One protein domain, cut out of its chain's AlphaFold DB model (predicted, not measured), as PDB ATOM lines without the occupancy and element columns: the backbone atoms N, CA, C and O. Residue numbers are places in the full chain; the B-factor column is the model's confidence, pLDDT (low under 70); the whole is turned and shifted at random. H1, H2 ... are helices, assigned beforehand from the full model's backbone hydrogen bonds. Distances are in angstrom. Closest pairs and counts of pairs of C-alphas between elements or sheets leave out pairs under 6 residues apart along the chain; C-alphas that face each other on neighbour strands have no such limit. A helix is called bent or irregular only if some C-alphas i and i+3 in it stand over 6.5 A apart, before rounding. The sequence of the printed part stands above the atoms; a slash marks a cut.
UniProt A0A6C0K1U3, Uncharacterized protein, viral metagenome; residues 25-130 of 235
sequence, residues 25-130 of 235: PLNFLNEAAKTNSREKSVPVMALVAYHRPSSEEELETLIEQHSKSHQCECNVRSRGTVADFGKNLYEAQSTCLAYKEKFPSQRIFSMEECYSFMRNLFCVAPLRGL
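Overview. This is residues 25 to 130 of the 235 residues of an uncharacterized protein of viral metagenome (UniProt A0A6C0K1U3). Two long helices, H4 and H6, cross near the middle of an elongated body and run out from there toward its two ends. H1 and H5 lie side by side at one end, with H1 packed on H4, while H2 and H3, crosswise to each other, pack on H6 at the other end. The printed part has 106 residues with six named helices, H1 to H6 in order, and no named strand; the class is all helix. It is compact, with a radius of gyration of the C-alphas of 14.2 A, and spans 45 by 25 by 19 A.

Arrangement. H1, residues 25 to 33, touches H4, residues 82 to 95, about perpendicular at 85 degrees; H4 touches H1 with residues 89 to 93 alone, and the closest C-alphas, those of Ala 33 and Ala 92, are 6.5 A apart. H1 also touches H5, residues 97 to 102, at a shallow tilt of 32 degrees, opposite ways, with the C-alphas of Leu 29 and Tyr 99 closest at 5.6 A. H2, residues 44 to 51, touches residues 122 to 127 of H6, residues 111 to 130, at a steep tilt of 55 degrees, the same way; the closest C-alphas, of Val 44 and Phe 122, are 6.5 A apart. H3, residues 56 to 68, touches H6 with residues 56 to 60 alone; the C-alphas of Glu 56 and Cys 123 are closest at 5.2 A. H2 and H3 only just touch, with 3 pairs of C-alphas within 8 A, Val 48 and Leu 59 closest at 7.5 A. H4 and H6 touch through 21 such pairs at a steep tilt of 54 degrees, opposite ways, with the C-alphas of Gly 86 and Tyr 115 closest at 4.0 A. H1 and H3 are apart, for instance. Every O i to N i+4 pair is within hydrogen-bond range in H1, H2, H3 and H5, against 8 of 10 in H4 and 14 of 16 in H6.

Along the chain. H1 begins at C-alpha 25, (-44.058, -9.629, 9.588). H3 is 18.8 A long from first to last C-alpha, and H4 is 20.2 A long, beginning at C-alpha 82, (-52.372, 1.329, -3.465). H6, 28.0 A long, has a kink of 26 degrees near residue 119 and is only just irregular: C-alphas 122 and 125 are 6.6 A apart. It ends at C-alpha 130, (-39.873, 15.003, 2.563).

Size, cuts and confidence. The two C-alphas farthest apart, those of Glu 73 and Ser 105, are 46.7 A apart. The printed part has no cut. The link from H3 to H4, residues 69 to 81, is long. The mean pLDDT of the printed part is 94.2, and residue 70 is under 70.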
ATOM      1  N   PRO A  25     -43.807  -8.539  10.530       95.25
ATOM      2  CA  PRO A  25     -44.058  -9.629   9.588       95.25
ATOM      3  C   PRO A  25     -44.510  -9.160   8.199       95.25
ATOM      4  O   PRO A  25     -44.046  -9.716   7.206       95.25
ATOM      5  N   LEU A  26     -45.354  -8.122   8.107       95.62
ATOM      6  CA  LEU A  26     -45.789  -7.570   6.816       95.62
ATOM      7  C   LEU A  26     -44.633  -6.939   6.039       95.62
ATOM      8  O   LEU A  26     -44.533  -7.152   4.834       95.62
ATOM      9  N   ASN A  27     -43.710  -6.242   6.712       94.69
ATOM     10  CA  ASN A  27     -42.517  -5.734   6.042       94.69
ATOM     11  C   ASN A  27     -41.619  -6.861   5.538       94.69
ATOM     12  O   ASN A  27     -41.133  -6.800   4.414       94.69
ATOM     13  N   PHE A  28     -41.420  -7.912   6.338       95.19
ATOM     14  CA  PHE A  28     -40.643  -9.060   5.881       95.19
ATOM     15  C   PHE A  28     -41.282  -9.729   4.660       95.19
ATOM     16  O   PHE A  28     -40.578 -10.017   3.698       95.19
ATOM     17  N   LEU A  29     -42.602  -9.946   4.680       96.88
ATOM     18  CA  LEU A  29     -43.327 -10.482   3.529       96.88
ATOM     19  C   LEU A  29     -43.160  -9.586   2.302       96.88
ATOM     20  O   LEU A  29     -42.866 -10.089   1.221       96.88
ATOM     21  N   ASN A  30     -43.318  -8.275   2.479       96.50
ATOM     22  CA  ASN A  30     -43.193  -7.302   1.405       96.50
ATOM     23  C   ASN A  30     -41.818  -7.371   0.721       96.50
ATOM     24  O   ASN A  30     -41.752  -7.432  -0.508       96.50
ATOM     25  N   GLU A  31     -40.740  -7.427   1.504       94.50
ATOM     26  CA  GLU A  31     -39.371  -7.545   0.987       94.50
ATOM     27  C   GLU A  31     -39.116  -8.922   0.346       94.50
ATOM     28  O   GLU A  31     -38.589  -9.008  -0.764       94.50
ATOM     29  N   ALA A  32     -39.549 -10.011   0.992       95.69
ATOM     30  CA  ALA A  32     -39.333 -11.374   0.504       95.69
ATOM     31  C   ALA A  32     -40.107 -11.675  -0.792       95.69
ATOM     32  O   ALA A  32     -39.574 -12.295  -1.713       95.69
ATOM     33  N   ALA A  33     -41.356 -11.212  -0.893       95.56
ATOM     34  CA  ALA A  33     -42.199 -11.347  -2.084       95.56
ATOM     35  C   ALA A  33     -41.960 -10.235  -3.125       95.56
ATOM     36  O   ALA A  33     -42.498 -10.288  -4.244       95.56
ATOM     37  N   LYS A  34     -41.142  -9.234  -2.772       95.19
ATOM     38  CA  LYS A  34     -40.815  -8.057  -3.585       95.19
ATOM     39  C   LYS A  34     -42.062  -7.300  -4.049       95.19
ATOM     40  O   LYS A  34     -42.126  -6.864  -5.195       95.19
ATOM     41  N   THR A  35     -43.091  -7.191  -3.209       93.19
ATOM     42  CA  THR A  35     -44.372  -6.558  -3.589       93.19
ATOM     43  C   THR A  35     -44.255  -5.049  -3.782       93.19
ATOM     44  O   THR A  35     -45.053  -4.467  -4.508       93.19
ATOM     45  N   ASN A  36     -43.232  -4.425  -3.202       90.19
ATOM     46  CA  ASN A  36     -42.893  -3.018  -3.402       90.19
ATOM     47  C   ASN A  36     -41.915  -2.764  -4.561       90.19
ATOM     48  O   ASN A  36     -41.570  -1.603  -4.790       90.19
ATOM     49  N   SER A  37     -41.456  -3.782  -5.302       91.88
ATOM     50  CA  SER A  37     -40.472  -3.573  -6.374       91.88
ATOM     51  C   SER A  37     -41.024  -2.689  -7.497       91.88
ATOM     52  O   SER A  37     -42.230  -2.659  -7.735       91.88
ATOM     53  N   ARG A  38     -40.152  -1.983  -8.230       85.94
ATOM     54  CA  ARG A  38     -40.561  -1.052  -9.305       85.94
ATOM     55  C   ARG A  38     -41.391  -1.730 -10.401       85.94
ATOM     56  O   ARG A  38     -42.205  -1.085 -11.057       85.94
ATOM     57  N   GLU A  39     -41.185  -3.025 -10.612       89.69
ATOM     58  CA  GLU A  39     -41.912  -3.839 -11.589       89.69
ATOM     59  C   GLU A  39     -43.333  -4.183 -11.126       89.69
ATOM     60  O   GLU A  39     -44.178  -4.495 -11.964       89.69
ATOM     61  N   LYS A  40     -43.603  -4.102  -9.817       91.44
ATOM     62  CA  LYS A  40     -44.894  -4.428  -9.193       91.44
ATOM     63  C   LYS A  40     -45.590  -3.228  -8.544       91.44
ATOM     64  O   LYS A  40     -46.740  -3.359  -8.137       91.44
ATOM     65  N   SER A  41     -44.914  -2.084  -8.452       94.75
ATOM     66  CA  SER A  41     -45.391  -0.905  -7.729       94.75
ATOM     67  C   SER A  41     -45.214   0.401  -8.525       94.75
ATOM     68  O   SER A  41     -45.459   0.450  -9.731       94.75
ATOM     69  N   VAL A  42     -44.828   1.482  -7.851       95.12
ATOM     70  CA  VAL A  42     -44.631   2.825  -8.387       95.12
ATOM     71  C   VAL A  42     -43.339   3.425  -7.820       95.12
ATOM     72  O   VAL A  42     -43.060   3.267  -6.628       95.12
ATOM     73  N   PRO A  43     -42.524   4.143  -8.620       93.25
ATOM     74  CA  PRO A  43     -41.374   4.880  -8.104       93.25
ATOM     75  C   PRO A  43     -41.849   6.153  -7.385       93.25
ATOM     76  O   PRO A  43     -41.742   7.262  -7.903       93.25
ATOM     77  N   VAL A  44     -42.400   5.988  -6.180       94.62
ATOM     78  CA  VAL A  44     -43.161   7.036  -5.486       94.62
ATOM     79  C   VAL A  44     -42.369   8.309  -5.204       94.62
ATOM     80  O   VAL A  44     -42.899   9.401  -5.377       94.62
ATOM     81  N   MET A  45     -41.077   8.202  -4.890       91.12
ATOM     82  CA  MET A  45     -40.233   9.385  -4.683       91.12
ATOM     83  C   MET A  45     -40.107  10.241  -5.950       91.12
ATOM     84  O   MET A  45     -40.009  11.461  -5.855       91.12
ATOM     85  N   ALA A  46     -40.169   9.638  -7.144       90.56
ATOM     86  CA  ALA A  46     -40.178  10.397  -8.392       90.56
ATOM     87  C   ALA A  46     -41.507  11.146  -8.599       90.56
ATOM     88  O   ALA A  46     -41.478  12.276  -9.085       90.56
ATOM     89  N   LEU A  47     -42.643  10.562  -8.185       92.75
ATOM     90  CA  LEU A  47     -43.936  11.263  -8.177       92.75
ATOM     91  C   LEU A  47     -43.923  12.432  -7.199       92.75
ATOM     92  O   LEU A  47     -44.283  13.542  -7.577       92.75
ATOM     93  N   VAL A  48     -43.480  12.185  -5.965       92.94
ATOM     94  CA  VAL A  48     -43.426  13.198  -4.907       92.94
ATOM     95  C   VAL A  48     -42.534  14.369  -5.318       92.94
ATOM     96  O   VAL A  48     -42.940  15.519  -5.182       92.94
ATOM     97  N   ALA A  49     -41.361  14.091  -5.893       88.44
ATOM     98  CA  ALA A  49     -40.440  15.130  -6.345       88.44
ATOM     99  C   ALA A  49     -41.018  16.012  -7.468       88.44
ATOM    100  O   ALA A  49     -40.731  17.209  -7.504       88.44
ATOM    101  N   TYR A  50     -41.806  15.431  -8.381       92.25
ATOM    102  CA  TYR A  50     -42.384  16.152  -9.518       92.25
ATOM    103  C   TYR A  50     -43.663  16.907  -9.142       92.25
ATOM    104  O   TYR A  50     -43.763  18.108  -9.376       92.25
ATOM    105  N   HIS A  51     -44.633  16.204  -8.553       93.44
ATOM    106  CA  HIS A  51     -45.983  16.724  -8.310       93.44
ATOM    107  C   HIS A  51     -46.121  17.459  -6.978       93.44
ATOM    108  O   HIS A  51     -47.024  18.273  -6.837       93.44
ATOM    109  N   ARG A  52     -45.222  17.201  -6.015       91.56
ATOM    110  CA  ARG A  52     -45.230  17.799  -4.667       91.56
ATOM    111  C   ARG A  52     -46.603  17.739  -3.972       91.56
ATOM    112  O   ARG A  52     -47.107  18.783  -3.553       91.56
ATOM    113  N   PRO A  53     -47.203  16.543  -3.832       93.75
ATOM    114  CA  PRO A  53     -48.491  16.416  -3.169       93.75
ATOM    115  C   PRO A  53     -48.423  16.916  -1.727       93.75
ATOM    116  O   PRO A  53     -47.445  16.695  -1.007       93.75
ATOM    117  N   SER A  54     -49.490  17.580  -1.310       90.06
ATOM    118  CA  SER A  54     -49.631  18.204  -0.001       90.06
ATOM    119  C   SER A  54     -50.182  17.252   1.061       90.06
ATOM    120  O   SER A  54     -49.890  17.445   2.246       90.06
ATOM    121  N   SER A  55     -50.911  16.202   0.661       93.69
ATOM    122  CA  SER A  55     -51.526  15.219   1.561       93.69
ATOM    123  C   SER A  55     -51.340  13.762   1.118       93.69
ATOM    124  O   SER A  55     -50.942  13.466  -0.012       93.69
ATOM    125  N   GLU A  56     -51.626  12.837   2.038       94.81
ATOM    126  CA  GLU A  56     -51.568  11.391   1.792       94.81
ATOM    127  C   GLU A  56     -52.610  10.965   0.751       94.81
ATOM    128  O   GLU A  56     -52.312  10.153  -0.122       94.81
ATOM    129  N   GLU A  57     -53.808  11.547   0.823       96.19
ATOM    130  CA  GLU A  57     -54.930  11.309  -0.088       96.19
ATOM    131  C   GLU A  57     -54.629  11.832  -1.495       96.19
ATOM    132  O   GLU A  57     -54.959  11.182  -2.490       96.19
ATOM    133  N   GLU A  58     -53.969  12.988  -1.592       96.38
ATOM    134  CA  GLU A  58     -53.533  13.548  -2.870       96.38
ATOM    135  C   GLU A  58     -52.488  12.639  -3.527       96.38
ATOM    136  O   GLU A  58     -52.604  12.311  -4.707       96.38
ATOM    137  N   LEU A  59     -51.503  12.162  -2.759       97.12
ATOM    138  CA  LEU A  59     -50.498  11.231  -3.270       97.12
ATOM    139  C   LEU A  59     -51.111   9.881  -3.672       97.12
ATOM    140  O   LEU A  59     -50.761   9.340  -4.720       97.12
ATOM    141  N   GLU A  60     -52.051   9.351  -2.892       97.69
ATOM    142  CA  GLU A  60     -52.778   8.126  -3.238       97.69
ATOM    143  C   GLU A  60     -53.568   8.285  -4.547       97.69
ATOM    144  O   GLU A  60     -53.463   7.442  -5.444       97.69
ATOM    145  N   THR A  61     -54.264   9.413  -4.704       96.62
ATOM    146  CA  THR A  61     -54.984   9.765  -5.936       96.62
ATOM    147  C   THR A  61     -54.029   9.886  -7.125       96.62
ATOM    148  O   THR A  61     -54.319   9.378  -8.208       96.62
ATOM    149  N   LEU A  62     -52.857  10.503  -6.944       95.81
ATOM    150  CA  LEU A  62     -51.838  10.595  -7.993       95.81
ATOM    151  C   LEU A  62     -51.325   9.211  -8.402       95.81
ATOM    152  O   LEU A  62     -51.171   8.958  -9.597       95.81
ATOM    153  N   ILE A  63     -51.086   8.301  -7.452       96.88
ATOM    154  CA  ILE A  63     -50.682   6.918  -7.754       96.88
ATOM    155  C   ILE A  63     -51.761   6.225  -8.593       96.88
ATOM    156  O   ILE A  63     -51.440   5.593  -9.604       96.88
ATOM    157  N   GLU A  64     -53.034   6.377  -8.223       96.44
ATOM    158  CA  GLU A  64     -54.154   5.828  -8.984       96.44
ATOM    159  C   GLU A  64     -54.227   6.413 -10.403       96.44
ATOM    160  O   GLU A  64     -54.330   5.664 -11.376       96.44
ATOM    161  N   GLN A  65     -54.098   7.729 -10.560       95.12
ATOM    162  CA  GLN A  65     -54.097   8.377 -11.875       95.12
ATOM    163  C   GLN A  65     -52.959   7.864 -12.769       95.12
ATOM    164  O   GLN A  65     -53.203   7.524 -13.928       95.12
ATOM    165  N   HIS A  66     -51.746   7.712 -12.225       95.06
ATOM    166  CA  HIS A  66     -50.582   7.181 -12.951       95.06
ATOM    167  C   HIS A  66     -50.646   5.663 -13.192       95.06
ATOM    168  O   HIS A  66     -49.786   5.113 -13.888       95.06
ATOM    169  N   SER A  67     -51.634   4.966 -12.619       94.75
ATOM    170  CA  SER A  67     -51.935   3.567 -12.951       94.75
ATOM    171  C   SER A  67     -52.860   3.451 -14.167       94.75
ATOM    172  O   SER A  67     -52.743   2.500 -14.941       94.75
ATOM    173  N   LYS A  68     -53.744   4.442 -14.359       89.12
ATOM    174  CA  LYS A  68     -54.775   4.463 -15.408       89.12
ATOM    175  C   LYS A  68     -54.345   5.223 -16.663       89.12
ATOM    176  O   LYS A  68     -54.724   4.829 -17.761       89.12
ATOM    177  N   SER A  69     -53.586   6.308 -16.504       77.56
ATOM    178  CA  SER A  69     -53.191   7.212 -17.589       77.56
ATOM    179  C   SER A  69     -51.682   7.201 -17.823       77.56
ATOM    180  O   SER A  69     -50.889   7.262 -16.884       77.56
ATOM    181  N   HIS A  70     -51.285   7.164 -19.097       65.81
ATOM    182  CA  HIS A  70     -49.883   7.158 -19.539       65.81
ATOM    183  C   HIS A  70     -49.372   8.537 -19.972       65.81
ATOM    184  O   HIS A  70     -48.253   8.636 -20.463       65.81
ATOM    185  N   GLN A  71     -50.173   9.595 -19.824       76.75
ATOM    186  CA  GLN A  71     -49.885  10.920 -20.387       76.75
ATOM    187  C   GLN A  71     -49.497  11.940 -19.310       76.75
ATOM    188  O   GLN A  71     -50.100  13.004 -19.204       76.75
ATOM    189  N   CYS A  72     -48.501  11.614 -18.486       88.19
ATOM    190  CA  CYS A  72     -47.911  12.590 -17.572       88.19
ATOM    191  C   CYS A  72     -46.459  12.884 -17.959       88.19
ATOM    192  O   CYS A  72     -45.653  11.969 -18.124       88.19
ATOM    193  N   GLU A  73     -46.108  14.167 -18.022       92.06
ATOM    194  CA  GLU A  73     -44.758  14.657 -18.337       92.06
ATOM    195  C   GLU A  73     -43.690  14.206 -17.325       92.06
ATOM    196  O   GLU A  73     -42.498  14.194 -17.631       92.06
ATOM    197  N   CYS A  74     -44.102  13.763 -16.131       90.38
ATOM    198  CA  CYS A  74     -43.180  13.248 -15.120       90.38
ATOM    199  C   CYS A  74     -42.526  11.905 -15.503       90.38
ATOM    200  O   CYS A  74     -41.583  11.478 -14.835       90.38
ATOM    201  N   ASN A  75     -43.014  11.231 -16.557       89.56
ATOM    202  CA  ASN A  75     -42.558   9.915 -17.029       89.56
ATOM    203  C   ASN A  75     -42.626   8.790 -15.979       89.56
ATOM    204  O   ASN A  75     -42.043   7.718 -16.160       89.56
ATOM    205  N   VAL A  76     -43.342   9.005 -14.874       91.69
ATOM    206  CA  VAL A  76     -43.599   7.962 -13.886       91.69
ATOM    207  C   VAL A  76     -44.818   7.158 -14.309       91.69
ATOM    208  O   VAL A  76     -45.841   7.706 -14.700       91.69
ATOM    209  N   ARG A  77     -44.719   5.837 -14.184       93.06
ATOM    210  CA  ARG A  77     -45.838   4.920 -14.366       93.06
ATOM    211  C   ARG A  77     -46.042   4.107 -13.101       93.06
ATOM    212  O   ARG A  77     -45.081   3.548 -12.572       93.06
ATOM    213  N   SER A  78     -47.292   4.010 -12.662       94.94
ATOM    214  CA  SER A  78     -47.679   3.062 -11.624       94.94
ATOM    215  C   SER A  78     -48.095   1.728 -12.244       94.94
ATOM    216  O   SER A  78     -48.673   1.682 -13.332       94.94
ATOM    217  N   ARG A  79     -47.791   0.619 -11.564       95.75
ATOM    218  CA  ARG A  79     -48.215  -0.739 -11.957       95.75
ATOM    219  C   ARG A  79     -49.576  -1.138 -11.382       95.75
ATOM    220  O   ARG A  79     -50.060  -2.219 -11.696       95.75
ATOM    221  N   GLY A  80     -50.180  -0.265 -10.582       95.94
ATOM    222  CA  GLY A  80     -51.488  -0.449  -9.966       95.94
ATOM    223  C   GLY A  80     -51.821   0.699  -9.018       95.94
ATOM    224  O   GLY A  80     -51.108   1.699  -8.938       95.94
ATOM    225  N   THR A  81     -52.914   0.562  -8.297       97.31
ATOM    226  CA  THR A  81     -53.295   1.440  -7.193       97.31
ATOM    227  C   THR A  81     -52.670   0.962  -5.879       97.31
ATOM    228  O   THR A  81     -52.162  -0.157  -5.783       97.31
ATOM    229  N   VAL A  82     -52.751   1.774  -4.820       97.75
ATOM    230  CA  VAL A  82     -52.372   1.329  -3.465       97.75
ATOM    231  C   VAL A  82     -53.219   0.125  -3.022       97.75
ATOM    232  O   VAL A  82     -52.702  -0.784  -2.369       97.75
ATOM    233  N   ALA A  83     -54.491   0.064  -3.435       98.00
ATOM    234  CA  ALA A  83     -55.360  -1.089  -3.208       98.00
ATOM    235  C   ALA A  83     -54.841  -2.356  -3.908       98.00
ATOM    236  O   ALA A  83     -54.794  -3.418  -3.284       98.00
ATOM    237  N   ASP A  84     -54.369  -2.243  -5.154       97.94
ATOM    238  CA  ASP A  84     -53.754  -3.366  -5.874       97.94
ATOM    239  C   ASP A  84     -52.470  -3.836  -5.184       97.94
ATOM    240  O   ASP A  84     -52.238  -5.037  -5.042       97.94
ATOM    241  N   PHE A  85     -51.648  -2.910  -4.681       98.00
ATOM    242  CA  PHE A  85     -50.448  -3.266  -3.918       98.00
ATOM    243  C   PHE A  85     -50.813  -4.004  -2.626       98.00
ATOM    244  O   PHE A  85     -50.185  -5.011  -2.292       98.00
ATOM    245  N   GLY A  86     -51.855  -3.545  -1.924       97.75
ATOM    246  CA  GLY A  86     -52.391  -4.214  -0.738       97.75
ATOM    247  C   GLY A  86     -52.884  -5.627  -1.047       97.75
ATOM    248  O   GLY A  86     -52.597  -6.556  -0.295       97.75
ATOM    249  N   LYS A  87     -53.550  -5.811  -2.192       98.19
ATOM    250  CA  LYS A  87     -54.041  -7.116  -2.650       98.19
ATOM    251  C   LYS A  87     -52.883  -8.061  -2.950       98.19
ATOM    252  O   LYS A  87     -52.875  -9.185  -2.458       98.19
ATOM    253  N   ASN A  88     -51.869  -7.580  -3.667       97.44
ATOM    254  CA  ASN A  88     -50.664  -8.354  -3.964       97.44
ATOM    255  C   ASN A  88     -49.950  -8.808  -2.681       97.44
ATOM    256  O   ASN A  88     -49.475  -9.941  -2.604       97.44
ATOM    257  N   LEU A  89     -49.887  -7.944  -1.660       97.88
ATOM    258  CA  LEU A  89     -49.325  -8.298  -0.354       97.88
ATOM    259  C   LEU A  89     -50.180  -9.338   0.376       97.88
ATOM    260  O   LEU A  89     -49.637 -10.302   0.916       97.88
ATOM    261  N   TYR A  90     -51.505  -9.172   0.358       98.06
ATOM    262  CA  TYR A  90     -52.439 -10.116   0.967       98.06
ATOM    263  C   TYR A  90     -52.298 -11.513   0.350       98.06
ATOM    264  O   TYR A  90     -52.144 -12.495   1.079       98.06
ATOM    265  N   GLU A  91     -52.270 -11.598  -0.980       97.56
ATOM    266  CA  GLU A  91     -52.107 -12.850  -1.725       97.56
ATOM    267  C   GLU A  91     -50.729 -13.490  -1.484       97.56
ATOM    268  O   GLU A  91     -50.626 -14.717  -1.352       97.56
ATOM    269  N   ALA A  92     -49.674 -12.678  -1.344       97.44
ATOM    270  CA  ALA A  92     -48.313 -13.153  -1.094       97.44
ATOM    271  C   ALA A  92     -48.172 -13.943   0.218       97.44
ATOM    272  O   ALA A  92     -47.316 -14.828   0.297       97.44
ATOM    273  N   GLN A  93     -49.029 -13.705   1.222       97.12
ATOM    274  CA  GLN A  93     -49.043 -14.481   2.476       97.12
ATOM    275  C   GLN A  93     -49.196 -15.987   2.214       97.12
ATOM    276  O   GLN A  93     -48.619 -16.826   2.908       97.12
ATOM    277  N   SER A  94     -49.967 -16.337   1.181       94.62
ATOM    278  CA  SER A  94     -50.275 -17.722   0.835       94.62
ATOM    279  C   SER A  94     -49.203 -18.398  -0.027       94.62
ATOM    280  O   SER A  94     -49.151 -19.628  -0.058       94.62
ATOM    281  N   THR A  95     -48.311 -17.639  -0.669       95.62
ATOM    282  CA  THR A  95     -47.368 -18.155  -1.680       95.62
ATOM    283  C   THR A  95     -45.894 -17.948  -1.327       95.62
ATOM    284  O   THR A  95     -45.039 -18.678  -1.823       95.62
ATOM    285  N   CYS A  96     -45.562 -17.006  -0.442       96.62
ATOM    286  CA  CYS A  96     -44.182 -16.722  -0.055       96.62
ATOM    287  C   CYS A  96     -43.655 -17.744   0.973       96.62
ATOM    288  O   CYS A  96     -43.935 -17.641   2.167       96.62
ATOM    289  N   LEU A  97     -42.863 -18.722   0.517       96.06
ATOM    290  CA  LEU A  97     -42.293 -19.775   1.376       96.06
ATOM    291  C   LEU A  97     -41.417 -19.211   2.502       96.06
ATOM    292  O   LEU A  97     -41.642 -19.538   3.662       96.06
ATOM    293  N   ALA A  98     -40.506 -18.286   2.184       96.81
ATOM    294  CA  ALA A  98     -39.620 -17.670   3.174       96.81
ATOM    295  C   ALA A  98     -40.391 -16.973   4.312       96.81
ATOM    296  O   ALA A  98     -39.961 -16.979   5.465       96.81
ATOM    297  N   TYR A  99     -41.545 -16.372   4.004       96.38
ATOM    298  CA  TYR A  99     -42.418 -15.777   5.012       96.38
ATOM    299  C   TYR A  99     -43.055 -16.841   5.910       96.38
ATOM    300  O   TYR A  99     -43.001 -16.708   7.131       96.38
ATOM    301  N   LYS A 100     -43.599 -17.911   5.322       95.94
ATOM    302  CA  LYS A 100     -44.209 -19.016   6.076       95.94
ATOM    303  C   LYS A 100     -43.205 -19.745   6.967       95.94
ATOM    304  O   LYS A 100     -43.547 -20.103   8.085       95.94
ATOM    305  N   GLU A 101     -41.973 -19.928   6.502       96.62
ATOM    306  CA  GLU A 101     -40.894 -20.541   7.286       96.62
ATOM    307  C   GLU A 101     -40.476 -19.664   8.466       96.62
ATOM    308  O   GLU A 101     -40.278 -20.160   9.574       96.62
ATOM    309  N   LYS A 102     -40.369 -18.347   8.254       96.62
ATOM    310  CA  LYS A 102     -39.979 -17.407   9.310       96.62
ATOM    311  C   LYS A 102     -41.094 -17.148  10.323       96.62
ATOM    312  O   LYS A 102     -40.809 -16.861  11.484       96.62
ATOM    313  N   PHE A 103     -42.350 -17.226   9.889       95.50
ATOM    314  CA  PHE A 103     -43.526 -16.880  10.683       95.50
ATOM    315  C   PHE A 103     -44.624 -17.963  10.606       95.50
ATOM    316  O   PHE A 103     -45.754 -17.665  10.216       95.50
ATOM    317  N   PRO A 104     -44.346 -19.218  11.010       93.06
ATOM    318  CA  PRO A 104     -45.253 -20.351  10.792       93.06
ATOM    319  C   PRO A 104     -46.574 -20.255  11.567       93.06
ATOM    320  O   PRO A 104     -47.574 -20.842  11.167       93.06
ATOM    321  N   SER A 105     -46.590 -19.507  12.674       94.12
ATOM    322  CA  SER A 105     -47.771 -19.305  13.528       94.12
ATOM    323  C   SER A 105     -48.391 -17.915  13.378       94.12
ATOM    324  O   SER A 105     -49.264 -17.538  14.160       94.12
ATOM    325  N   GLN A 106     -47.928 -17.118  12.413       95.06
ATOM    326  CA  GLN A 106     -48.479 -15.791  12.183       95.06
ATOM    327  C   GLN A 106     -49.865 -15.913  11.560       95.06
ATOM    328  O   GLN A 106     -50.050 -16.577  10.539       95.06
ATOM    329  N   ARG A 107     -50.854 -15.254  12.174       95.81
ATOM    330  CA  ARG A 107     -52.195 -15.181  11.589       95.81
ATOM    331  C   ARG A 107     -52.137 -14.492  10.229       95.81
ATOM    332  O   ARG A 107     -51.333 -13.580  10.031       95.81
ATOM    333  N   ILE A 108     -53.066 -14.865   9.358       95.69
ATOM    334  CA  ILE A 108     -53.292 -14.153   8.103       95.69
ATOM    335  C   ILE A 108     -53.741 -12.724   8.444       95.69
ATOM    336  O   ILE A 108     -54.697 -12.512   9.200       95.69
ATOM    337  N   PHE A 109     -53.008 -11.747   7.927       97.44
ATOM    338  CA  PHE A 109     -53.382 -10.341   7.955       97.44
ATOM    339  C   PHE A 109     -54.565 -10.116   7.027       97.44
ATOM    340  O   PHE A 109     -54.619 -10.698   5.942       97.44
ATOM    341  N   SER A 110     -55.510  -9.279   7.443       98.12
ATOM    342  CA  SER A 110     -56.667  -8.939   6.624       98.12
ATOM    343  C   SER A 110     -56.257  -8.111   5.400       98.12
ATOM    344  O   SER A 110     -55.160  -7.546   5.328       98.12
ATOM    345  N   MET A 111     -57.165  -8.010   4.429       98.19
ATOM    346  CA  MET A 111     -56.978  -7.135   3.270       98.19
ATOM    347  C   MET A 111     -56.804  -5.666   3.692       98.19
ATOM    348  O   MET A 111     -55.966  -4.958   3.138       98.19
ATOM    349  N   GLU A 112     -57.543  -5.218   4.711       97.62
ATOM    350  CA  GLU A 112     -57.453  -3.858   5.258       97.62
ATOM    351  C   GLU A 112     -56.089  -3.583   5.904       97.62
ATOM    352  O   GLU A 112     -55.526  -2.501   5.733       97.62
ATOM    353  N   GLU A 113     -55.521  -4.566   6.604       97.25
ATOM    354  CA  GLU A 113     -54.184  -4.452   7.193       97.25
ATOM    355  C   GLU A 113     -53.105  -4.364   6.112       97.25
ATOM    356  O   GLU A 113     -52.207  -3.525   6.201       97.25
ATOM    357  N   CYS A 114     -53.219  -5.177   5.058       97.62
ATOM    358  CA  CYS A 114     -52.288  -5.146   3.930       97.62
ATOM    359  C   CYS A 114     -52.391  -3.831   3.142       97.62
ATOM    360  O   CYS A 114     -51.370  -3.244   2.782       97.62
ATOM    361  N   TYR A 115     -53.611  -3.336   2.916       97.62
ATOM    362  CA  TYR A 115     -53.846  -2.025   2.314       97.62
ATOM    363  C   TYR A 115     -53.271  -0.899   3.178       97.62
ATOM    364  O   TYR A 115     -52.508  -0.076   2.680       97.62
ATOM    365  N   SER A 116     -53.554  -0.897   4.483       96.50
ATOM    366  CA  SER A 116     -53.040   0.111   5.415       96.50
ATOM    367  C   SER A 116     -51.513   0.119   5.458       96.50
ATOM    368  O   SER A 116     -50.900   1.187   5.472       96.50
ATOM    369  N   PHE A 117     -50.881  -1.059   5.430       97.00
ATOM    370  CA  PHE A 117     -49.430  -1.187   5.320       97.00
ATOM    371  C   PHE A 117     -48.906  -0.553   4.024       97.00
ATOM    372  O   PHE A 117     -47.961   0.235   4.064       97.00
ATOM    373  N   MET A 118     -49.537  -0.839   2.882       97.50
ATOM    374  CA  MET A 118     -49.123  -0.277   1.593       97.50
ATOM    375  C   MET A 118     -49.357   1.232   1.513       97.50
ATOM    376  O   MET A 118     -48.476   1.956   1.056       97.50
ATOM    377  N   ARG A 119     -50.471   1.740   2.043       96.94
ATOM    378  CA  ARG A 119     -50.724   3.182   2.164       96.94
ATOM    379  C   ARG A 119     -49.672   3.857   3.043       96.94
ATOM    380  O   ARG A 119     -49.132   4.899   2.678       96.94
ATOM    381  N   ASN A 120     -49.311   3.241   4.166       95.31
ATOM    382  CA  ASN A 120     -48.231   3.720   5.027       95.31
ATOM    383  C   ASN A 120     -46.880   3.766   4.300       95.31
ATOM    384  O   ASN A 120     -46.138   4.738   4.447       95.31
ATOM    385  N   LEU A 121     -46.564   2.732   3.518       95.06
ATOM    386  CA  LEU A 121     -45.300   2.608   2.798       95.06
ATOM    387  C   LEU A 121     -45.187   3.576   1.611       95.06
ATOM    388  O   LEU A 121     -44.125   4.158   1.409       95.06
ATOM    389  N   PHE A 122     -46.260   3.744   0.837       96.31
ATOM    390  CA  PHE A 122     -46.247   4.519  -0.406       96.31
ATOM    391  C   PHE A 122     -46.733   5.959  -0.242       96.31
ATOM    392  O   PHE A 122     -46.281   6.817  -0.989       96.31
ATOM    393  N   CYS A 123     -47.590   6.265   0.729       96.19
ATOM    394  CA  CYS A 123     -48.124   7.618   0.895       96.19
ATOM    395  C   CYS A 123     -47.534   8.306   2.128       96.19
ATOM    396  O   CYS A 123     -46.933   9.376   2.033       96.19
ATOM    397  N   VAL A 124     -47.646   7.664   3.291       94.06
ATOM    398  CA  VAL A 124     -47.345   8.311   4.579       94.06
ATOM    399  C   VAL A 124     -45.842   8.489   4.802       94.06
ATOM    400  O   VAL A 124     -45.378   9.587   5.118       94.06
ATOM    401  N   ALA A 125     -45.054   7.419   4.652       91.94
ATOM    402  CA  ALA A 125     -43.615   7.459   4.908       91.94
ATOM    403  C   ALA A 125     -42.852   8.396   3.950       91.94
ATOM    404  O   ALA A 125     -42.044   9.181   4.453       91.94
ATOM    405  N   PRO A 126     -43.118   8.400   2.625       92.88
ATOM    406  CA  PRO A 126     -42.481   9.330   1.692       92.88
ATOM    407  C   PRO A 126     -42.752  10.801   2.020       92.88
ATOM    408  O   PRO A 126     -41.814  11.590   2.113       92.88
ATOM    409  N   LEU A 127     -44.016  11.166   2.271       93.50
ATOM    410  CA  LEU A 127     -44.383  12.544   2.621       93.50
ATOM    411  C   LEU A 127     -43.783  12.975   3.958       93.50
ATOM    412  O   LEU A 127     -43.340  14.114   4.105       93.50
ATOM    413  N   ARG A 128     -43.731  12.067   4.940       91.94
ATOM    414  CA  ARG A 128     -43.054  12.328   6.212       91.94
ATOM    415  C   ARG A 128     -41.563  12.587   6.014       91.94
ATOM    416  O   ARG A 128     -41.052  13.516   6.631       91.94
ATOM    417  N   GLY A 129     -40.893  11.773   5.196       91.88
ATOM    418  CA  GLY A 129     -39.482  11.953   4.851       91.88
ATOM    419  C   GLY A 129     -39.232  13.340   4.272       91.88
ATOM    420  O   GLY A 129     -38.495  14.118   4.873       91.88
ATOM    421  N   LEU A 130     -39.973  13.696   3.216       92.19
ATOM    422  CA  LEU A 130     -39.873  15.003   2.563       92.19
ATOM    423  C   LEU A 130     -40.077  16.165   3.545       92.19
ATOM    424  O   LEU A 130     -39.267  17.085   3.608       92.19
TER     425      LEU A 130